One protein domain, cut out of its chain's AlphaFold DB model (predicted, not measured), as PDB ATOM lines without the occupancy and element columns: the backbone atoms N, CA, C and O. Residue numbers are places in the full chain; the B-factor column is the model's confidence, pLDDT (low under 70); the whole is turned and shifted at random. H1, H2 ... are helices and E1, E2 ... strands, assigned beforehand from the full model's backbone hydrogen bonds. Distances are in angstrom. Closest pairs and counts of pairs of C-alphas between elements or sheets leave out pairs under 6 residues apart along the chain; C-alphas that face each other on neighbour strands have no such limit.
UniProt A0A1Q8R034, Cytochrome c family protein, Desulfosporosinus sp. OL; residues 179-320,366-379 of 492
ATOM      1  N   VAL A 179      23.512 -13.978  -1.346       94.88
ATOM      2  CA  VAL A 179      24.530 -14.544  -2.242       94.88
ATOM      3  C   VAL A 179      24.163 -14.332  -3.714       94.88
ATOM      4  O   VAL A 179      25.038 -14.066  -4.535       94.88
ATOM      5  N   ASP A 180      22.869 -14.359  -4.033       93.88
ATOM      6  CA  ASP A 180      22.358 -14.122  -5.382       93.88
ATOM      7  C   ASP A 180      22.287 -12.617  -5.713       93.88
ATOM      8  O   ASP A 180      22.472 -12.211  -6.863       93.88
ATOM      9  N   LEU A 181      22.044 -11.767  -4.706       94.62
ATOM     10  CA  LEU A 181      21.885 -10.319  -4.882       94.62
ATOM     11  C   LEU A 181      23.217  -9.566  -4.976       94.62
ATOM     12  O   LEU A 181      23.369  -8.725  -5.867       94.62
ATOM     13  N   VAL A 182      24.194  -9.863  -4.110       94.25
ATOM     14  CA  VAL A 182      25.455  -9.099  -4.000       94.25
ATOM     15  C   VAL A 182      26.197  -8.964  -5.335       94.25
ATOM     16  O   VAL A 182      26.593  -7.837  -5.662       94.25
ATOM     17  N   PRO A 183      26.321 -10.016  -6.172       92.06
ATOM     18  CA  PRO A 183      26.948  -9.906  -7.492       92.06
ATOM     19  C   PRO A 183      26.264  -8.906  -8.439       92.06
ATOM     20  O   PRO A 183      26.884  -8.419  -9.387       92.06
ATOM     21  N   THR A 184      24.995  -8.559  -8.202       91.75
ATOM     22  CA  THR A 184      24.255  -7.578  -9.014       91.75
ATOM     23  C   THR A 184      24.534  -6.125  -8.618       91.75
ATOM     24  O   THR A 184      24.310  -5.220  -9.424       91.75
ATOM     25  N   SER A 185      25.113  -5.885  -7.436       91.56
ATOM     26  CA  SER A 185      25.475  -4.540  -6.979       91.56
ATOM     27  C   SER A 185      26.537  -3.883  -7.872       91.56
ATOM     28  O   SER A 185      27.456  -4.538  -8.375       91.56
ATOM     29  N   LEU A 186      26.465  -2.557  -8.030       88.94
ATOM     30  CA  LEU A 186      27.464  -1.802  -8.800       88.94
ATOM     31  C   LEU A 186      28.888  -1.976  -8.252       88.94
ATOM     32  O   LEU A 186      29.837  -2.001  -9.035       88.94
ATOM     33  N   MET A 187      29.035  -2.122  -6.933       88.56
ATOM     34  CA  MET A 187      30.332  -2.336  -6.286       88.56
ATOM     35  C   MET A 187      30.939  -3.703  -6.613       88.56
ATOM     36  O   MET A 187      32.155  -3.797  -6.787       88.56
ATOM     37  N   ALA A 188      30.119  -4.752  -6.709       90.25
ATOM     38  CA  ALA A 188      30.593  -6.092  -7.031       90.25
ATOM     39  C   ALA A 188      30.951  -6.228  -8.518       90.25
ATOM     40  O   ALA A 188      32.057  -6.654  -8.848       90.25
ATOM     41  N   ASN A 189      30.049  -5.836  -9.428       89.56
ATOM     42  CA  ASN A 189      30.248  -6.094 -10.858       89.56
ATOM     43  C   ASN A 189      30.892  -4.951 -11.652       89.56
ATOM     44  O   ASN A 189      31.390  -5.215 -12.744       89.56
ATOM     45  N   LYS A 190      30.891  -3.698 -11.172       89.88
ATOM     46  CA  LYS A 190      31.416  -2.514 -11.892       89.88
ATOM     47  C   LYS A 190      30.862  -2.299 -13.314       89.88
ATOM     48  O   LYS A 190      31.433  -1.556 -14.114       89.88
ATOM     49  N   GLY A 191      29.727  -2.909 -13.657       91.75
ATOM     50  CA  GLY A 191      29.134  -2.831 -14.993       91.75
ATOM     51  C   GLY A 191      28.705  -1.414 -15.374       91.75
ATOM     52  O   GLY A 191      28.911  -0.998 -16.515       91.75
ATOM     53  N   GLY A 192      28.175  -0.655 -14.410       92.38
ATOM     54  CA  GLY A 192      27.830   0.756 -14.593       92.38
ATOM     55  C   GLY A 192      29.048   1.656 -14.815       92.38
ATOM     56  O   GLY A 192      29.008   2.526 -15.680       92.38
ATOM     57  N   GLU A 193      30.158   1.400 -14.114       90.56
ATOM     58  CA  GLU A 193      31.419   2.133 -14.297       90.56
ATOM     59  C   GLU A 193      31.954   1.945 -15.724       90.56
ATOM     60  O   GLU A 193      32.208   2.920 -16.431       90.56
ATOM     61  N   LEU A 194      32.025   0.694 -16.196       92.75
ATOM     62  CA  LEU A 194      32.428   0.396 -17.570       92.75
ATOM     63  C   LEU A 194      31.479   1.027 -18.599       92.75
ATOM     64  O   LEU A 194      31.928   1.636 -19.570       92.75
ATOM     65  N   SER A 195      30.169   0.893 -18.386       94.88
ATOM     66  CA  SER A 195      29.133   1.472 -19.249       94.88
ATOM     67  C   SER A 195      29.298   2.988 -19.400       94.88
ATOM     68  O   SER A 195      29.330   3.504 -20.520       94.88
ATOM     69  N   MET A 196      29.470   3.706 -18.284       92.62
ATOM     70  CA  MET A 196      29.628   5.157 -18.297       92.62
ATOM     71  C   MET A 196      30.943   5.583 -18.951       92.62
ATOM     72  O   MET A 196      30.948   6.502 -19.769       92.62
ATOM     73  N   VAL A 197      32.057   4.896 -18.671       91.88
ATOM     74  CA  VAL A 197      33.346   5.188 -19.320       91.88
ATOM     75  C   VAL A 197      33.249   5.018 -20.837       91.88
ATOM     76  O   VAL A 197      33.719   5.882 -21.580       91.88
ATOM     77  N   ARG A 198      32.606   3.950 -21.321       93.50
ATOM     78  CA  ARG A 198      32.414   3.723 -22.762       93.50
ATOM     79  C   ARG A 198      31.549   4.806 -23.405       93.50
ATOM     80  O   ARG A 198      31.899   5.293 -24.481       93.50
ATOM     81  N   TYR A 199      30.475   5.223 -22.736       93.75
ATOM     82  CA  TYR A 199      29.633   6.332 -23.185       93.75
ATOM     83  C   TYR A 199      30.413   7.656 -23.252       93.75
ATOM     84  O   TYR A 199      30.442   8.302 -24.296       93.75
ATOM     85  N   MET A 200      31.129   8.026 -22.183       91.06
ATOM     86  CA  MET A 200      31.928   9.258 -22.130       91.06
ATOM     87  C   MET A 200      33.037   9.300 -23.189       91.06
ATOM     88  O   MET A 200      33.407  10.377 -23.653       91.06
ATOM     89  N   ARG A 201      33.564   8.137 -23.597       90.06
ATOM     90  CA  ARG A 201      34.564   8.024 -24.672       90.06
ATOM     91  C   ARG A 201      33.962   7.896 -26.076       90.06
ATOM     92  O   ARG A 201      34.705   7.698 -27.032       90.06
ATOM     93  N   GLY A 202      32.639   7.999 -26.218       92.12
ATOM     94  CA  GLY A 202      31.949   7.922 -27.507       92.12
ATOM     95  C   GLY A 202      31.984   6.538 -28.162       92.12
ATOM     96  O   GLY A 202      31.700   6.423 -29.353       92.12
ATOM     97  N   LEU A 203      32.334   5.487 -27.411       92.94
ATOM     98  CA  LEU A 203      32.300   4.101 -27.890       92.94
ATOM     99  C   LEU A 203      30.870   3.567 -27.981       92.94
ATOM    100  O   LEU A 203      30.576   2.732 -28.834       92.94
ATOM    101  N   ASP A 204      29.995   4.047 -27.101       94.50
ATOM    102  CA  ASP A 204      28.576   3.727 -27.094       94.50
ATOM    103  C   ASP A 204      27.753   5.017 -27.195       94.50
ATOM    104  O   ASP A 204      28.065   6.019 -26.558       94.50
ATOM    105  N   VAL A 205      26.676   4.987 -27.986       94.88
ATOM    106  CA  VAL A 205      25.770   6.137 -28.178       94.88
ATOM    107  C   VAL A 205      24.902   6.433 -26.949       94.88
ATOM    108  O   VAL A 205      24.374   7.534 -26.809       94.88
ATOM    109  N   SER A 206      24.754   5.450 -26.060       94.69
ATOM    110  CA  SER A 206      24.041   5.543 -24.788       94.69
ATOM    111  C   SER A 206      24.654   4.567 -23.777       94.69
ATOM    112  O   SER A 206      25.148   3.516 -24.201       94.69
ATOM    113  N   PRO A 207      24.576   4.845 -22.461       94.94
ATOM    114  CA  PRO A 207      24.969   3.883 -21.432       94.94
ATOM    115  C   PRO A 207      24.251   2.539 -21.619       94.94
ATOM    116  O   PRO A 207      23.041   2.506 -21.864       94.94
ATOM    117  N   LYS A 208      24.989   1.429 -21.523       93.56
ATOM    118  CA  LYS A 208      24.463   0.065 -21.662       93.56
ATOM    119  C   LYS A 208      25.302  -0.933 -20.863       93.56
ATOM    120  O   LYS A 208      26.523  -0.824 -20.797       93.56
ATOM    121  N   ILE A 209      24.646  -1.944 -20.302       92.19
ATOM    122  CA  ILE A 209      25.322  -3.020 -19.574       92.19
ATOM    123  C   ILE A 209      26.067  -3.941 -20.544       92.19
ATOM    124  O   ILE A 209      25.485  -4.457 -21.497       92.19
ATOM    125  N   SER A 210      27.347  -4.175 -20.248       90.69
ATOM    126  CA  SER A 210      28.221  -5.111 -20.977       90.69
ATOM    127  C   SER A 210      28.602  -6.348 -20.152       90.69
ATOM    128  O   SER A 210      29.318  -7.219 -20.638       90.69
ATOM    129  N   VAL A 211      28.133  -6.427 -18.904       91.25
ATOM    130  CA  VAL A 211      28.439  -7.499 -17.947       91.25
ATOM    131  C   VAL A 211      27.249  -8.458 -17.857       91.25
ATOM    132  O   VAL A 211      26.097  -8.037 -17.938       91.25
ATOM    133  N   LYS A 212      27.519  -9.759 -17.723       87.12
ATOM    134  CA  LYS A 212      26.486 -10.785 -17.510       87.12
ATOM    135  C   LYS A 212      26.186 -10.937 -16.019       87.12
ATOM    136  O   LYS A 212      27.010 -10.566 -15.192       87.12
ATOM    137  N   SER A 213      25.045 -11.536 -15.680       79.81
ATOM    138  CA  SER A 213      24.756 -11.906 -14.288       79.81
ATOM    139  C   SER A 213      25.883 -12.773 -13.708       79.81
ATOM    140  O   SER A 213      26.365 -13.678 -14.392       79.81
ATOM    141  N   GLY A 214      26.337 -12.447 -12.494       80.19
ATOM    142  CA  GLY A 214      27.476 -13.087 -11.821       80.19
ATOM    143  C   GLY A 214      28.864 -12.747 -12.384       80.19
ATOM    144  O   GLY A 214      29.865 -13.193 -11.834       80.19
ATOM    145  N   GLY A 215      28.948 -11.976 -13.471       86.62
ATOM    146  CA  GLY A 215      30.213 -11.509 -14.033       86.62
ATOM    147  C   GLY A 215      30.640 -10.157 -13.470       86.62
ATOM    148  O   GLY A 215      29.836  -9.409 -12.916       86.62
ATOM    149  N   THR A 216      31.905  -9.807 -13.687       89.94
ATOM    150  CA  THR A 216      32.452  -8.484 -13.355       89.94
ATOM    151  C   THR A 216      32.956  -7.768 -14.608       89.94
ATOM    152  O   THR A 216      33.279  -8.381 -15.627       89.94
ATOM    153  N   ALA A 217      33.037  -6.440 -14.561       90.94
ATOM    154  CA  ALA A 217      33.506  -5.622 -15.674       90.94
ATOM    155  C   ALA A 217      34.968  -5.906 -16.045       90.94
ATOM    156  O   ALA A 217      35.316  -5.796 -17.217       90.94
ATOM    157  N   SER A 218      35.800  -6.330 -15.086       88.06
ATOM    158  CA  SER A 218      37.187  -6.744 -15.339       88.06
ATOM    159  C   SER A 218      37.288  -8.016 -16.190       88.06
ATOM    160  O   SER A 218      38.335  -8.284 -16.772       88.06
ATOM    161  N   GLN A 219      36.212  -8.799 -16.306       89.81
ATOM    162  CA  GLN A 219      36.165  -9.996 -17.150       89.81
ATOM    163  C   GLN A 219      35.691  -9.697 -18.579       89.81
ATOM    164  O   GLN A 219      35.686 -10.598 -19.420       89.81
ATOM    165  N   VAL A 220      35.267  -8.462 -18.875       90.75
ATOM    166  CA  VAL A 220      34.804  -8.085 -20.215       90.75
ATOM    167  C   VAL A 220      36.007  -8.028 -21.160       90.75
ATOM    168  O   VAL A 220      36.907  -7.217 -20.941       90.75
ATOM    169  N   PRO A 221      36.040  -8.833 -22.238       89.00
ATOM    170  CA  PRO A 221      37.131  -8.774 -23.202       89.00
ATOM    171  C   PRO A 221      37.150  -7.424 -23.920       89.00
ATOM    172  O   PRO A 221      36.114  -6.965 -24.403       89.00
ATOM    173  N   THR A 222      38.333  -6.820 -24.056       91.06
ATOM    174  CA  THR A 222      38.537  -5.546 -24.776       91.06
ATOM    175  C   THR A 222      37.530  -4.451 -24.370       91.06
ATOM    176  O   THR A 222      36.723  -4.013 -25.197       91.06
ATOM    177  N   PRO A 223      37.513  -4.017 -23.093       92.31
ATOM    178  CA  PRO A 223      36.469  -3.140 -22.555       92.31
ATOM    179  C   PRO A 223      36.377  -1.778 -23.263       92.31
ATOM    180  O   PRO A 223      35.316  -1.149 -23.223       92.31
ATOM    181  N   LEU A 224      37.432  -1.346 -23.964       93.25
ATOM    182  CA  LEU A 224      37.472  -0.136 -24.789       93.25
ATOM    183  C   LEU A 224      37.687  -0.431 -26.285       93.25
ATOM    184  O   LEU A 224      38.097   0.456 -27.032       93.25
ATOM    185  N   ASN A 225      37.401  -1.652 -26.745       92.19
ATOM    186  CA  ASN A 225      37.605  -2.100 -28.126       92.19
ATOM    187  C   ASN A 225      39.058  -1.896 -28.621       92.19
ATOM    188  O   ASN A 225      39.273  -1.549 -29.784       92.19
ATOM    189  N   GLY A 226      40.054  -2.060 -27.743       89.62
ATOM    190  CA  GLY A 226      41.473  -1.898 -28.081       89.62
ATOM    191  C   GLY A 226      41.953  -0.445 -28.196       89.62
ATOM    192  O   GLY A 226      43.050  -0.202 -28.704       89.62
ATOM    193  N   GLN A 227      41.159   0.536 -27.748       88.75
ATOM    194  CA  GLN A 227      41.606   1.929 -27.678       88.75
ATOM    195  C   GLN A 227      42.750   2.128 -26.662       88.75
ATOM    196  O   GLN A 227      42.914   1.339 -25.725       88.75
ATOM    197  N   PRO A 228      43.530   3.221 -26.795       89.50
ATOM    198  CA  PRO A 228      44.487   3.622 -25.769       89.50
ATOM    199  C   PRO A 228      43.836   3.697 -24.382       89.50
ATOM    200  O   PRO A 228      42.669   4.057 -24.258       89.50
ATOM    201  N   LEU A 229      44.623   3.417 -23.339       90.75
ATOM    202  CA  LEU A 229      44.200   3.388 -21.929       90.75
ATOM    203  C   LEU A 229      43.319   2.192 -21.525       90.75
ATOM    204  O   LEU A 229      42.915   2.131 -20.370       90.75
ATOM    205  N   GLU A 230      43.069   1.211 -22.398       92.31
ATOM    206  CA  GLU A 230      42.318  -0.002 -22.028       92.31
ATOM    207  C   GLU A 230      42.965  -0.755 -20.858       92.31
ATOM    208  O   GLU A 230      42.300  -1.076 -19.878       92.31
ATOM    209  N   GLN A 231      44.286  -0.944 -20.906       90.25
ATOM    210  CA  GLN A 231      45.026  -1.533 -19.788       90.25
ATOM    211  C   GLN A 231      44.942  -0.665 -18.530       90.25
ATOM    212  O   GLN A 231      44.841  -1.198 -17.431       90.25
ATOM    213  N   ASN A 232      44.942   0.661 -18.665       90.75
ATOM    214  CA  ASN A 232      44.782   1.544 -17.513       90.75
ATOM    215  C   ASN A 232      43.381   1.408 -16.905       90.75
ATOM    216  O   ASN A 232      43.265   1.368 -15.690       90.75
ATOM    217  N   LEU A 233      42.330   1.290 -17.722       90.19
ATOM    218  CA  LEU A 233      40.969   1.042 -17.241       90.19
ATOM    219  C   LEU A 233      40.891  -0.268 -16.471       90.19
ATOM    220  O   LEU A 233      40.334  -0.301 -15.378       90.19
ATOM    221  N   GLN A 234      41.488  -1.319 -17.020       88.38
ATOM    222  CA  GLN A 234      41.537  -2.621 -16.382       88.38
ATOM    223  C   GLN A 234      42.188  -2.527 -14.990       88.38
ATOM    224  O   GLN A 234      41.522  -2.768 -13.988       88.38
ATOM    225  N   HIS A 235      43.440  -2.068 -14.915       85.75
ATOM    226  CA  HIS A 235      44.227  -2.110 -13.679       85.75
ATOM    227  C   HIS A 235      43.903  -0.984 -12.682       85.75
ATOM    228  O   HIS A 235      43.991  -1.197 -11.478       85.75
ATOM    229  N   ASN A 236      43.545   0.220 -13.151       85.12
ATOM    230  CA  ASN A 236      43.361   1.402 -12.290       85.12
ATOM    231  C   ASN A 236      41.896   1.703 -11.952       85.12
ATOM    232  O   ASN A 236      41.634   2.620 -11.175       85.12
ATOM    233  N   CYS A 237      40.943   0.990 -12.550       84.81
ATOM    234  CA  CYS A 237      39.519   1.215 -12.308       84.81
ATOM    235  C   CYS A 237      38.788  -0.106 -12.079       84.81
ATOM    236  O   CYS A 237      38.217  -0.305 -11.010       84.81
ATOM    237  N   LEU A 238      38.829  -1.029 -13.045       86.44
ATOM    238  CA  LEU A 238      38.006  -2.238 -13.004       86.44
ATOM    239  C   LEU A 238      38.520  -3.291 -12.026       86.44
ATOM    240  O   LEU A 238      37.693  -4.026 -11.501       86.44
ATOM    241  N   GLU A 239      39.825  -3.350 -11.760       81.69
ATOM    242  CA  GLU A 239      40.457  -4.261 -10.790       81.69
ATOM    243  C   GLU A 239      40.694  -3.620  -9.412       81.69
ATOM    244  O   GLU A 239      40.933  -4.325  -8.433       81.69
ATOM    245  N   LEU A 240      40.594  -2.290  -9.288       78.81
ATOM    246  CA  LEU A 240      40.685  -1.623  -7.987       78.81
ATOM    247  C   LEU A 240      39.347  -1.693  -7.241       78.81
ATOM    248  O   LEU A 240      38.280  -1.520  -7.829       78.81
ATOM    249  N   CYS A 241      39.412  -1.846  -5.919       72.38
ATOM    250  CA  CYS A 241      38.297  -1.682  -4.974       72.38
ATOM    251  C   CYS A 241      37.086  -2.632  -5.094       72.38
ATOM    252  O   CYS A 241      36.253  -2.603  -4.193       72.38
ATOM    253  N   HIS A 242      36.919  -3.440  -6.149       77.00
ATOM    254  CA  HIS A 242      35.751  -4.331  -6.238       77.00
ATOM    255  C   HIS A 242      35.818  -5.484  -5.232       77.00
ATOM    256  O   HIS A 242      36.892  -5.871  -4.781       77.00
ATOM    257  N   GLN A 243      34.665  -6.079  -4.929       82.00
ATOM    258  CA  GLN A 243      34.534  -7.151  -3.936       82.00
ATOM    259  C   GLN A 243      35.089  -8.517  -4.410       82.00
ATOM    260  O   GLN A 243      35.115  -9.460  -3.633       82.00
ATOM    261  N   SER A 244      35.580  -8.644  -5.646       76.25
ATOM    262  CA  SER A 244      36.160  -9.883  -6.202       76.25
ATOM    263  C   SER A 244      37.686  -9.811  -6.352       76.25
ATOM    264  O   SER A 244      38.206  -9.844  -7.462       76.25
ATOM    265  N   LYS A 245      38.420  -9.746  -5.232       75.12
ATOM    266  CA  LYS A 245      39.901  -9.705  -5.168       75.12
ATOM    267  C   LYS A 245      40.540  -8.368  -5.549       75.12
ATOM    268  O   LYS A 245      41.742  -8.316  -5.816       75.12
ATOM    269  N   GLY A 246      39.773  -7.280  -5.510       75.88
ATOM    270  CA  GLY A 246      40.291  -5.954  -5.829       75.88
ATOM    271  C   GLY A 246      41.389  -5.535  -4.851       75.88
ATOM    272  O   GLY A 246      41.240  -5.725  -3.644       75.88
ATOM    273  N   LYS A 247      42.495  -4.981  -5.363       76.69
ATOM    274  CA  LYS A 247      43.666  -4.583  -4.561       76.69
ATOM    275  C   LYS A 247      43.950  -3.098  -4.733       76.69
ATOM    276  O   LYS A 247      43.995  -2.616  -5.856       76.69
ATOM    277  N   LEU A 248      44.196  -2.376  -3.640       73.50
ATOM    278  CA  LEU A 248      44.706  -1.004  -3.708       73.50
ATOM    279  C   LEU A 248      46.245  -0.996  -3.735       73.50
ATOM    280  O   LEU A 248      46.859  -1.741  -2.977       73.50
ATOM    281  N   PRO A 249      46.902  -0.134  -4.538       71.25
ATOM    282  CA  PRO A 249      48.365  -0.136  -4.674       71.25
ATOM    283  C   PRO A 249      49.162   0.063  -3.374       71.25
ATOM    284  O   PRO A 249      50.322  -0.322  -3.304       71.25
ATOM    285  N   TRP A 250      48.563   0.679  -2.352       74.69
ATOM    286  CA  TRP A 250      49.172   0.959  -1.040       74.69
ATOM    287  C   TRP A 250      48.598   0.098   0.093       74.69
ATOM    288  O   TRP A 250      48.773   0.436   1.269       74.69
ATOM    289  N   LEU A 251      47.861  -0.958  -0.252       71.94
ATOM    290  CA  LEU A 251      47.266  -1.889   0.691       71.94
ATOM    291  C   LEU A 251      47.663  -3.314   0.300       71.94
ATOM    292  O   LEU A 251      47.351  -3.782  -0.793       71.94
ATOM    293  N   ASP A 252      48.342  -4.017   1.203       70.56
ATOM    294  CA  ASP A 252      48.762  -5.407   0.998       70.56
ATOM    295  C   ASP A 252      47.660  -6.407   1.368       70.56
ATOM    296  O   ASP A 252      47.896  -7.426   2.006       70.56
ATOM    297  N   SER A 253      46.431  -6.114   0.951       74.31
ATOM    298  CA  SER A 253      45.284  -7.009   1.069       74.31
ATOM    299  C   SER A 253      44.319  -6.816  -0.100       74.31
ATOM    300  O   SER A 253      44.316  -5.778  -0.773       74.31
ATOM    301  N   SER A 254      43.521  -7.848  -0.358       77.06
ATOM    302  CA  SER A 254      42.479  -7.851  -1.381       77.06
ATOM    303  C   SER A 254      41.097  -7.882  -0.734       77.06
ATOM    304  O   SER A 254      40.916  -8.456   0.337       77.06
ATOM    305  N   ALA A 255      40.109  -7.296  -1.403       79.94
ATOM    306  CA  ALA A 255      38.706  -7.444  -1.032       79.94
ATOM    307  C   ALA A 255      38.210  -8.878  -1.313       79.94
ATOM    308  O   ALA A 255      38.435  -9.414  -2.398       79.94
ATOM    309  N   ASN A 256      37.514  -9.485  -0.350       87.44
ATOM    310  CA  ASN A 256      37.083 -10.887  -0.354       87.44
ATOM    311  C   ASN A 256      35.555 -11.015  -0.209       87.44
ATOM    312  O   ASN A 256      35.036 -11.615   0.729       87.44
ATOM    313  N   GLY A 257      34.812 -10.412  -1.132       91.06
ATOM    314  CA  GLY A 257      33.356 -10.512  -1.201       91.06
ATOM    315  C   GLY A 257      32.686  -9.955   0.050       91.06
ATOM    316  O   GLY A 257      32.997  -8.837   0.474       91.06
ATOM    317  N   CYS A 258      31.814 -10.763   0.658       93.88
ATOM    318  CA  CYS A 258      31.060 -10.429   1.867       93.88
ATOM    319  C   CYS A 258      31.974 -10.002   3.030       93.88
ATOM    320  O   CYS A 258      31.641  -9.086   3.786       93.88
ATOM    321  N   GLU A 259      33.150 -10.629   3.153       92.50
ATOM    322  CA  GLU A 259      34.107 -10.364   4.235       92.50
ATOM    323  C   GLU A 259      34.664  -8.942   4.181       92.50
ATOM    324  O   GLU A 259      34.986  -8.378   5.219       92.50
ATOM    325  N   SER A 260      34.705  -8.325   2.995       90.69
ATOM    326  CA  SER A 260      35.222  -6.960   2.812       90.69
ATOM    327  C   SER A 260      34.465  -5.919   3.643       90.69
ATOM    328  O   SER A 260      35.003  -4.850   3.941       90.69
ATOM    329  N   CYS A 261      33.212  -6.216   3.996       93.00
ATOM    330  CA  CYS A 261      32.356  -5.345   4.792       93.00
ATOM    331  C   CYS A 261      31.985  -5.979   6.134       93.00
ATOM    332  O   CYS A 261      31.998  -5.290   7.151       93.00
ATOM    333  N   HIS A 262      31.668  -7.277   6.148       95.19
ATOM    334  CA  HIS A 262      31.166  -7.948   7.345       95.19
ATOM    335  C   HIS A 262      32.261  -8.427   8.299       95.19
ATOM    336  O   HIS A 262      31.948  -8.686   9.457       95.19
ATOM    337  N   VAL A 263      33.523  -8.501   7.866       94.62
ATOM    338  CA  VAL A 263      34.671  -8.754   8.745       94.62
ATOM    339  C   VAL A 263      35.449  -7.454   8.890       94.62
ATOM    340  O   VAL A 263      36.091  -6.986   7.951       94.62
ATOM    341  N   LEU A 264      35.385  -6.846  10.076       93.81
ATOM    342  CA  LEU A 264      36.065  -5.573  10.304       93.81
ATOM    343  C   LEU A 264      37.580  -5.742  10.183       93.81
ATOM    344  O   LEU A 264      38.141  -6.717  10.687       93.81
ATOM    345  N   THR A 265      38.258  -4.751   9.612       91.06
ATOM    346  CA  THR A 265      39.722  -4.693   9.541       91.06
ATOM    347  C   THR A 265      40.270  -3.442  10.226       91.06
ATOM    348  O   THR A 265      39.609  -2.412  10.354       91.06
ATOM    349  N   ASN A 266      41.512  -3.532  10.704       88.62
ATOM    350  CA  ASN A 266      42.311  -2.341  10.990       88.62
ATOM    351  C   ASN A 266      43.050  -1.915   9.713       88.62
ATOM    352  O   ASN A 266      43.122  -2.685   8.762       88.62
ATOM    353  N   TRP A 267      43.670  -0.734   9.701       84.62
ATOM    354  CA  TRP A 267      44.393  -0.216   8.528       84.62
ATOM    355  C   TRP A 267      45.522  -1.106   7.994       84.62
ATOM    356  O   TRP A 267      45.872  -0.991   6.821       84.62
ATOM    357  N   ASN A 268      46.093  -1.977   8.829       85.56
ATOM    358  CA  ASN A 268      47.150  -2.908   8.433       85.56
ATOM    359  C   ASN A 268      46.604  -4.289   8.046       85.56
ATOM    360  O   ASN A 268      47.376  -5.132   7.602       85.56
ATOM    361  N   HIS A 269      45.299  -4.530   8.220       89.19
ATOM    362  CA  HIS A 269      44.630  -5.802   7.938       89.19
ATOM    363  C   HIS A 269      45.302  -6.963   8.676       89.19
ATOM    364  O   HIS A 269      45.571  -8.013   8.101       89.19
ATOM    365  N   THR A 270      45.631  -6.735   9.950       91.75
ATOM    366  CA  THR A 270      46.276  -7.729  10.811       91.75
ATOM    367  C   THR A 270      45.327  -8.257  11.876       91.75
ATOM    368  O   THR A 270      44.543  -7.510  12.472       91.75
ATOM    369  N   TYR A 271      45.458  -9.545  12.173       94.69
ATOM    370  CA  TYR A 271      44.654 -10.222  13.180       94.69
ATOM    371  C   TYR A 271      45.017  -9.781  14.604       94.69
ATOM    372  O   TYR A 271      46.185  -9.773  14.997       94.69
ATOM    373  N   GLN A 272      44.010  -9.465  15.418       94.38
ATOM    374  CA  GLN A 272      44.143  -9.035  16.817       94.38
ATOM    375  C   GLN A 272      43.506 -10.012  17.816       94.38
ATOM    376  O   GLN A 272      43.533  -9.757  19.018       94.38
ATOM    377  N   GLY A 273      42.983 -11.143  17.337       95.25
ATOM    378  CA  GLY A 273      42.290 -12.135  18.159       95.25
ATOM    379  C   GLY A 273      43.186 -13.022  19.031       95.25
ATOM    380  O   GLY A 273      44.312 -12.645  19.368       95.25
ATOM    381  N   GLN A 274      42.726 -14.213  19.405       95.50
ATOM    382  CA  GLN A 274      43.468 -15.127  20.290       95.50
ATOM    383  C   GLN A 274      43.984 -16.399  19.620       95.50
ATOM    384  O   GLN A 274      44.830 -17.067  20.219       95.50
ATOM    385  N   ASP A 275      43.561 -16.694  18.390       96.81
ATOM    386  CA  ASP A 275      44.134 -17.808  17.642       96.81
ATOM    387  C   ASP A 275      45.632 -17.564  17.388       96.81
ATOM    388  O   ASP A 275      46.053 -16.513  16.892       96.81
ATOM    389  N   VAL A 276      46.456 -18.523  17.802       95.62
ATOM    390  CA  VAL A 276      47.915 -18.465  17.663       95.62
ATOM    391  C   VAL A 276      48.404 -19.034  16.337       95.62
ATOM    392  O   VAL A 276      49.573 -18.835  16.009       95.62
ATOM    393  N   THR A 277      47.546 -19.720  15.578       95.31
ATOM    394  CA  THR A 277      47.891 -20.197  14.233       95.31
ATOM    395  C   THR A 277      47.871 -19.066  13.209       95.31
ATOM    396  O   THR A 277      48.426 -19.230  12.128       95.31
ATOM    397  N   ILE A 278      47.245 -17.929  13.537       94.62
ATOM    398  CA  ILE A 278      47.160 -16.739  12.686       94.62
ATOM    399  C   ILE A 278      48.212 -15.716  13.155       94.62
ATOM    400  O   ILE A 278      48.067 -15.121  14.235       94.62
ATOM    401  N   PRO A 279      49.292 -15.482  12.385       92.94
ATOM    402  CA  PRO A 279      50.351 -14.557  12.773       92.94
ATOM    403  C   PRO A 279      49.849 -13.111  12.899       92.94
ATOM    404  O   PRO A 279      49.271 -12.542  11.980       92.94
ATOM    405  N   LYS A 280      50.162 -12.452  14.021       91.62
ATOM    406  CA  LYS A 280      49.748 -11.055  14.296       91.62
ATOM    407  C   LYS A 280      50.366 -10.012  13.362       91.62
ATOM    408  O   LYS A 280      49.916  -8.872  13.336       91.62
ATOM    409  N   SER A 281      51.434 -10.377  12.659       90.94
ATOM    410  CA  SER A 281      52.136  -9.521  11.701       90.94
ATOM    411  C   SER A 281      51.745  -9.789  10.252       90.94
ATOM    412  O   SER A 281      52.203  -9.063   9.375       90.94
ATOM    413  N   GLU A 282      50.976 -10.846   9.987       90.69
ATOM    414  CA  GLU A 282      50.515 -11.155   8.637       90.69
ATOM    415  C   GLU A 282      49.334 -10.252   8.276       90.69
ATOM    416  O   GLU A 282      48.445 -10.003   9.095       90.69
ATOM    417  N   VAL A 283      49.373  -9.732   7.053       88.88
ATOM    418  CA  VAL A 283      48.340  -8.876   6.465       88.88
ATOM    419  C   VAL A 283      47.283  -9.725   5.756       88.88
ATOM    420  O   VAL A 283      47.526 -10.884   5.436       88.88
ATOM    421  N   GLY A 284      46.125  -9.138   5.459       86.56
ATOM    422  CA  GLY A 284      45.028  -9.833   4.773       86.56
ATOM    423  C   GLY A 284      44.041 -10.529   5.711       86.56
ATOM    424  O   GLY A 284      43.201 -11.295   5.251       86.56
ATOM    425  N   HIS A 285      44.107 -10.227   7.008       90.12
ATOM    426  CA  HIS A 285      43.233 -10.785   8.034       90.12
ATOM    427  C   HIS A 285      42.256  -9.745   8.590       90.12
ATOM    428  O   HIS A 285      42.563  -8.554   8.717       90.12
ATOM    429  N   GLY A 286      41.082 -10.227   8.994       91.81
ATOM    430  CA  GLY A 286      40.161  -9.477   9.844       91.81
ATOM    431  C   GLY A 286      40.772  -9.140  11.204       91.81
ATOM    432  O   GLY A 286      41.694  -9.805  11.671       91.81
ATOM    433  N   LEU A 287      40.214  -8.139  11.886       93.62
ATOM    434  CA  LEU A 287      40.526  -7.814  13.284       93.62
ATOM    435  C   LEU A 287      40.391  -9.051  14.180       93.62
ATOM    436  O   LEU A 287      41.265  -9.334  14.998       93.62
ATOM    437  N   THR A 288      39.304  -9.792  13.998       96.00
ATOM    438  CA  THR A 288      38.981 -11.041  14.692       96.00
ATOM    439  C   THR A 288      38.166 -11.933  13.763       96.00
ATOM    440  O   THR A 288      37.620 -11.443  12.774       96.00
ATOM    441  N   HIS A 289      37.997 -13.206  14.110       96.62
ATOM    442  CA  HIS A 289      37.074 -14.095  13.408       96.62
ATOM    443  C   HIS A 289      35.619 -13.795  13.820       96.62
ATOM    444  O   HIS A 289      35.017 -14.526  14.598       96.62
ATOM    445  N   ARG A 290      35.079 -12.648  13.378       95.94
ATOM    446  CA  ARG A 290      33.704 -12.204  13.671       95.94
ATOM    447  C   ARG A 290      33.050 -11.535  12.468       95.94
ATOM    448  O   ARG A 290      33.657 -10.659  11.854       95.94
ATOM    449  N   LEU A 291      31.794 -11.896  12.204       95.56
ATOM    450  CA  LEU A 291      30.898 -11.166  11.313       95.56
ATOM    451  C   LEU A 291      30.122 -10.103  12.093       95.56
ATOM    452  O   LEU A 291      29.752 -10.304  13.250       95.56
ATOM    453  N   THR A 292      29.842  -8.976  11.445       94.44
ATOM    454  CA  THR A 292      29.007  -7.914  12.012       94.44
ATOM    455  C   THR A 292      28.109  -7.259  10.968       94.44
ATOM    456  O   THR A 292      28.473  -7.134   9.798       94.44
ATOM    457  N   THR A 293      26.931  -6.806  11.401       93.94
ATOM    458  CA  THR A 293      26.060  -5.895  10.637       93.94
ATOM    459  C   THR A 293      26.262  -4.430  11.054       93.94
ATOM    460  O   THR A 293      25.773  -3.521  10.386       93.94
ATOM    461  N   GLN A 294      27.024  -4.179  12.125       94.06
ATOM    462  CA  GLN A 294      27.405  -2.850  12.604       94.06
ATOM    463  C   GLN A 294      28.707  -2.411  11.925       94.06
ATOM    464  O   GLN A 294      29.793  -2.511  12.494       94.06
ATOM    465  N   ILE A 295      28.591  -1.978  10.670       94.19
ATOM    466  CA  ILE A 295      29.730  -1.646   9.806       94.19
ATOM    467  C   ILE A 295      30.013  -0.137   9.896       94.19
ATOM    468  O   ILE A 295      29.250   0.651   9.332       94.19
ATOM    469  N   PRO A 296      31.084   0.295  10.589       92.62
ATOM    470  CA  PRO A 296      31.432   1.708  10.688       92.62
ATOM    471  C   PRO A 296      31.945   2.243   9.348       92.62
ATOM    472  O   PRO A 296      32.529   1.511   8.546       92.62
ATOM    473  N   PHE A 297      31.835   3.555   9.144       90.06
ATOM    474  CA  PHE A 297      32.339   4.232   7.946       90.06
ATOM    475  C   PHE A 297      33.842   3.987   7.708       90.06
ATOM    476  O   PHE A 297      34.304   4.006   6.569       90.06
ATOM    477  N   THR A 298      34.620   3.703   8.760       87.94
ATOM    478  CA  THR A 298      36.046   3.358   8.647       87.94
ATOM    479  C   THR A 298      36.286   2.064   7.871       87.94
ATOM    480  O   THR A 298      37.334   1.928   7.238       87.94
ATOM    481  N   GLN A 299      35.327   1.130   7.886       91.12
ATOM    482  CA  GLN A 299      35.375  -0.073   7.055       91.12
ATOM    483  C   GLN A 299      35.147   0.286   5.583       91.12
ATOM    484  O   GLN A 299      35.892  -0.158   4.714       91.12
ATOM    485  N   CYS A 300      34.179   1.164   5.293       90.19
ATOM    486  CA  CYS A 300      33.959   1.693   3.944       90.19
ATOM    487  C   CYS A 300      35.211   2.427   3.440       90.19
ATOM    488  O   CYS A 300      35.637   2.240   2.299       90.19
ATOM    489  N   ASN A 301      35.855   3.192   4.326       87.50
ATOM    490  CA  ASN A 301      37.080   3.927   4.046       87.50
ATOM    491  C   ASN A 301      38.300   3.037   3.788       87.50
ATOM    492  O   ASN A 301      39.327   3.571   3.395       87.50
ATOM    493  N   GLN A 302      38.229   1.710   3.946       85.62
ATOM    494  CA  GLN A 302      39.307   0.833   3.471       85.62
ATOM    495  C   GLN A 302      39.454   0.899   1.941       85.62
ATOM    496  O   GLN A 302      40.554   0.710   1.423       85.62
ATOM    497  N   CYS A 303      38.371   1.223   1.222       85.56
ATOM    498  CA  CYS A 303      38.364   1.359  -0.238       85.56
ATOM    499  C   CYS A 303      37.836   2.718  -0.721       85.56
ATOM    500  O   CYS A 303      38.378   3.294  -1.665       85.56
ATOM    501  N   HIS A 304      36.802   3.251  -0.070       87.62
ATOM    502  CA  HIS A 304      36.266   4.579  -0.351       87.62
ATOM    503  C   HIS A 304      37.116   5.669   0.299       87.62
ATOM    504  O   HIS A 304      37.879   5.426   1.230       87.62
ATOM    505  N   ASN A 305      37.010   6.891  -0.222       85.69
ATOM    506  CA  ASN A 305      37.739   8.052   0.293       85.69
ATOM    507  C   ASN A 305      39.269   7.867   0.334       85.69
ATOM    508  O   ASN A 305      39.962   8.517   1.119       85.69
ATOM    509  N   GLN A 306      39.797   6.998  -0.535       84.62
ATOM    510  CA  GLN A 306      41.229   6.729  -0.699       84.62
ATOM    511  C   GLN A 306      41.897   7.657  -1.727       84.62
ATOM    512  O   GLN A 306      43.122   7.728  -1.812       84.62
ATOM    513  N   GLY A 307      41.104   8.386  -2.513       84.56
ATOM    514  CA  GLY A 307      41.563   9.198  -3.632       84.56
ATOM    515  C   GLY A 307      40.474   9.386  -4.681       84.56
ATOM    516  O   GLY A 307      39.333   8.968  -4.485       84.56
ATOM    517  N   MET A 308      40.844   9.990  -5.809       82.62
ATOM    518  CA  MET A 308      39.926  10.326  -6.893       82.62
ATOM    519  C   MET A 308      40.359   9.719  -8.233       82.62
ATOM    520  O   MET A 308      41.548   9.761  -8.570       82.62
ATOM    521  N   PRO A 309      39.414   9.208  -9.042       83.00
ATOM    522  CA  PRO A 309      39.703   8.811 -10.412       83.00
ATOM    523  C   PRO A 309      39.884  10.041 -11.321       83.00
ATOM    524  O   PRO A 309      39.043  10.934 -11.382       83.00
ATOM    525  N   ASP A 310      40.975  10.068 -12.081       87.06
ATOM    526  CA  ASP A 310      41.170  10.921 -13.251       87.06
ATOM    527  C   ASP A 310      40.625  10.182 -14.478       87.06
ATOM    528  O   ASP A 310      41.284   9.306 -15.038       87.06
ATOM    529  N   LEU A 311      39.407  10.533 -14.890       84.06
ATOM    530  CA  LEU A 311      38.716   9.887 -16.010       84.06
ATOM    531  C   LEU A 311      39.318  10.239 -17.383       84.06
ATOM    532  O   LEU A 311      39.144   9.486 -18.348       84.06
ATOM    533  N   TYR A 312      40.053  11.352 -17.488       85.19
ATOM    534  CA  TYR A 312      40.694  11.752 -18.739       85.19
ATOM    535  C   TYR A 312      41.852  10.802 -19.065       85.19
ATOM    536  O   TYR A 312      41.893  10.237 -20.162       85.19
ATOM    537  N   ASN A 313      42.719  10.547 -18.079       88.25
ATOM    538  CA  ASN A 313      43.887   9.666 -18.215       88.25
ATOM    539  C   ASN A 313      43.653   8.218 -17.744       88.25
ATOM    540  O   ASN A 313      44.527   7.369 -17.926       88.25
ATOM    541  N   ILE A 314      42.491   7.933 -17.149       88.88
ATOM    542  CA  ILE A 314      42.128   6.649 -16.533       88.88
ATOM    543  C   ILE A 314      43.170   6.232 -15.485       88.88
ATOM    544  O   ILE A 314      43.845   5.205 -15.572       88.88
ATOM    545  N   GLN A 315      43.361   7.102 -14.499       87.88
ATOM    546  CA  GLN A 315      44.293   6.880 -13.397       87.88
ATOM    547  C   GLN A 315      43.595   7.100 -12.068       87.88
ATOM    548  O   GLN A 315      42.821   8.041 -11.927       87.88
ATOM    549  N   PHE A 316      43.920   6.289 -11.067       85.12
ATOM    550  CA  PHE A 316      43.498   6.560  -9.701       85.12
ATOM    551  C   PHE A 316      44.554   7.414  -8.994       85.12
ATOM    552  O   PHE A 316      45.712   7.012  -8.873       85.12
ATOM    553  N   LYS A 317      44.164   8.598  -8.519       86.12
ATOM    554  CA  LYS A 317      45.037   9.497  -7.760       86.12
ATOM    555  C   LYS A 317      44.718   9.362  -6.281       86.12
ATOM    556  O   LYS A 317      43.695   9.866  -5.823       86.12
ATOM    557  N   ALA A 318      45.598   8.692  -5.542       85.50
ATOM    558  CA  ALA A 318      45.486   8.594  -4.090       85.50
ATOM    559  C   ALA A 318      45.460   9.986  -3.446       85.50
ATOM    560  O   ALA A 318      46.131  10.914  -3.908       85.50
ATOM    561  N   ARG A 319      44.698  10.132  -2.361       85.31
ATOM    562  CA  ARG A 319      44.673  11.387  -1.606       85.31
ATOM    563  C   ARG A 319      46.022  11.623  -0.905       85.31
ATOM    564  O   ARG A 319      46.584  10.685  -0.336       85.31
ATOM    565  N   PRO A 320      46.545  12.861  -0.902       85.12
ATOM    566  CA  PRO A 320      47.872  13.153  -0.356       85.12
ATOM    567  C   PRO A 320      47.948  13.042   1.174       85.12
ATOM    568  O   PRO A 320      49.024  12.820   1.719       85.12
ATOM    569  N   GLN A 366      19.527  -2.741  -0.414       93.25
ATOM    570  CA  GLN A 366      19.415  -2.832  -1.873       93.25
ATOM    571  C   GLN A 366      20.452  -1.977  -2.610       93.25
ATOM    572  O   GLN A 366      20.767  -2.270  -3.761       93.25
ATOM    573  N   ASP A 367      20.964  -0.919  -1.979       91.56
ATOM    574  CA  ASP A 367      21.996  -0.068  -2.572       91.56
ATOM    575  C   ASP A 367      23.374  -0.743  -2.510       91.56
ATOM    576  O   ASP A 367      24.112  -0.778  -3.493       91.56
ATOM    577  N   VAL A 368      23.698  -1.335  -1.356       92.19
ATOM    578  CA  VAL A 368      25.016  -1.931  -1.086       92.19
ATOM    579  C   VAL A 368      25.112  -3.368  -1.591       92.19
ATOM    580  O   VAL A 368      26.086  -3.735  -2.244       92.19
ATOM    581  N   MET A 369      24.105  -4.184  -1.283       93.25
ATOM    582  CA  MET A 369      24.064  -5.621  -1.567       93.25
ATOM    583  C   MET A 369      23.274  -5.953  -2.837       93.25
ATOM    584  O   MET A 369      23.148  -7.120  -3.182       93.25
ATOM    585  N   GLY A 370      22.774  -4.948  -3.557       92.38
ATOM    586  CA  GLY A 370      22.041  -5.138  -4.805       92.38
ATOM    587  C   GLY A 370      20.576  -5.535  -4.616       92.38
ATOM    588  O   GLY A 370      20.107  -5.881  -3.532       92.38
ATOM    589  N   ASP A 371      19.833  -5.455  -5.715       93.00
ATOM    590  CA  ASP A 371      18.387  -5.689  -5.787       93.00
ATOM    591  C   ASP A 371      18.004  -6.665  -6.912       93.00
ATOM    592  O   ASP A 371      16.852  -6.704  -7.350       93.00
ATOM    593  N   GLY A 372      18.987  -7.408  -7.427       92.69
ATOM    594  CA  GLY A 372      18.818  -8.346  -8.531       92.69
ATOM    595  C   GLY A 372      18.947  -7.719  -9.922       92.69
ATOM    596  O   GLY A 372      18.899  -8.451 -10.911       92.69
ATOM    597  N   HIS A 373      19.130  -6.399 -10.038       92.38
ATOM    598  CA  HIS A 373      19.229  -5.708 -11.324       92.38
ATOM    599  C   HIS A 373      20.636  -5.168 -11.589       92.38
ATOM    600  O   HIS A 373      21.305  -4.627 -10.715       92.38
ATOM    601  N   LEU A 374      21.071  -5.268 -12.848       93.44
ATOM    602  CA  LEU A 374      22.296  -4.629 -13.324       93.44
ATOM    603  C   LEU A 374      21.982  -3.231 -13.861       93.44
ATOM    604  O   LEU A 374      21.083  -3.063 -14.687       93.44
ATOM    605  N   TYR A 375      22.770  -2.240 -13.445       93.50
ATOM    606  CA  TYR A 375      22.546  -0.834 -13.783       93.50
ATOM    607  C   TYR A 375      23.651  -0.248 -14.657       93.50
ATOM    608  O   TYR A 375      24.837  -0.374 -14.362       93.50
ATOM    609  N   ALA A 376      23.261   0.430 -15.740       94.00
ATOM    610  CA  ALA A 376      24.199   1.005 -16.709       94.00
ATOM    611  C   ALA A 376      24.910   2.275 -16.203       94.00
ATOM    612  O   ALA A 376      25.822   2.763 -16.868       94.00
ATOM    613  N   TRP A 377      24.480   2.820 -15.066       90.38
ATOM    614  CA  TRP A 377      25.031   4.013 -14.419       90.38
ATOM    615  C   TRP A 377      24.535   4.128 -12.972       90.38
ATOM    616  O   TRP A 377      23.508   3.550 -12.605       90.38
ATOM    617  N   GLU A 378      25.240   4.902 -12.154       87.44
ATOM    618  CA  GLU A 378      24.977   5.040 -10.722       87.44
ATOM    619  C   GLU A 378      23.632   5.710 -10.403       87.44
ATOM    620  O   GLU A 378      22.948   5.305  -9.466       87.44
ATOM    621  N   TYR A 379      23.161   6.660 -11.217       88.38
ATOM    622  CA  TYR A 379      21.896   7.363 -10.950       88.38
ATOM    623  C   TYR A 379      20.667   6.441 -10.918       88.38
ATOM    624  O   TYR A 379      19.670   6.759 -10.271       88.38
TER     625      TYR A 379
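Overview. This is residues 179 to 320 and 366 to 379 of the 492 residues of the protein "Cytochrome c family protein" of Desulfosporosinus sp. OL (UniProt A0A1Q8R034). With little regular structure, this elongated, mostly loop body has H3, H4 and loop 201 to 229 toward one end, H2 and hairpin E1-E2 near the middle with H1 out to one side next to H2, and loop 263 to 296 making the other end, beyond H5 and H6; hairpin E3-E4 packs on H4. The 156 printed residues run H1 H2 H3 H4 E1 E2 H5 H6 E3 E4, class mixed, 52 in named elements, both sheets antiparallel. The whole is compact, radius of gyration of the C-alphas 16.7 A, spans 55 by 34 by 25 A.

Arrangement. H1, residues 179 to 184, and H2, 186 to 189, are close but not clearly touching; closest C-alphas, Pro 183 and Asn 189, 6.1 A. H3, 191 to 200, and H4, 230 to 238, likewise: Leu 194 and Leu 238, 7.7 A, a steep tilt of 46 degrees, opposite ways. Hairpin E1, 244 to 247, and E2, 254 to 256, has N 245 and O 255 within hydrogen-bond range, 2.9 A. H5, 259 to 262, and H6, 297 to 300, are close but not clearly touching: C-alphas of Cys 261 and Gln 299, 6.5 A. Hairpin E3, 307 to 310, and E4, 315 to 318, has N 310 and O 315 at 2.7 A. Every O i to N i+4 pair is within range in H3 and H4; H1 has 0 of 2, and 1 of 3 O i to N i+3.

Along the chain. H3 is 14.3 A long. C-alpha 179 is at (24.530, -14.544, -2.242), C-alpha 318 at (45.486, 8.594, -4.090).

Size, cuts and confidence. Residues 321 to 365 are cut out, C-alphas 320 and 366 being 32.7 A apart. Links H3 to H4 and H5 to H6 are long. No printed residue is under 70 in pLDDT.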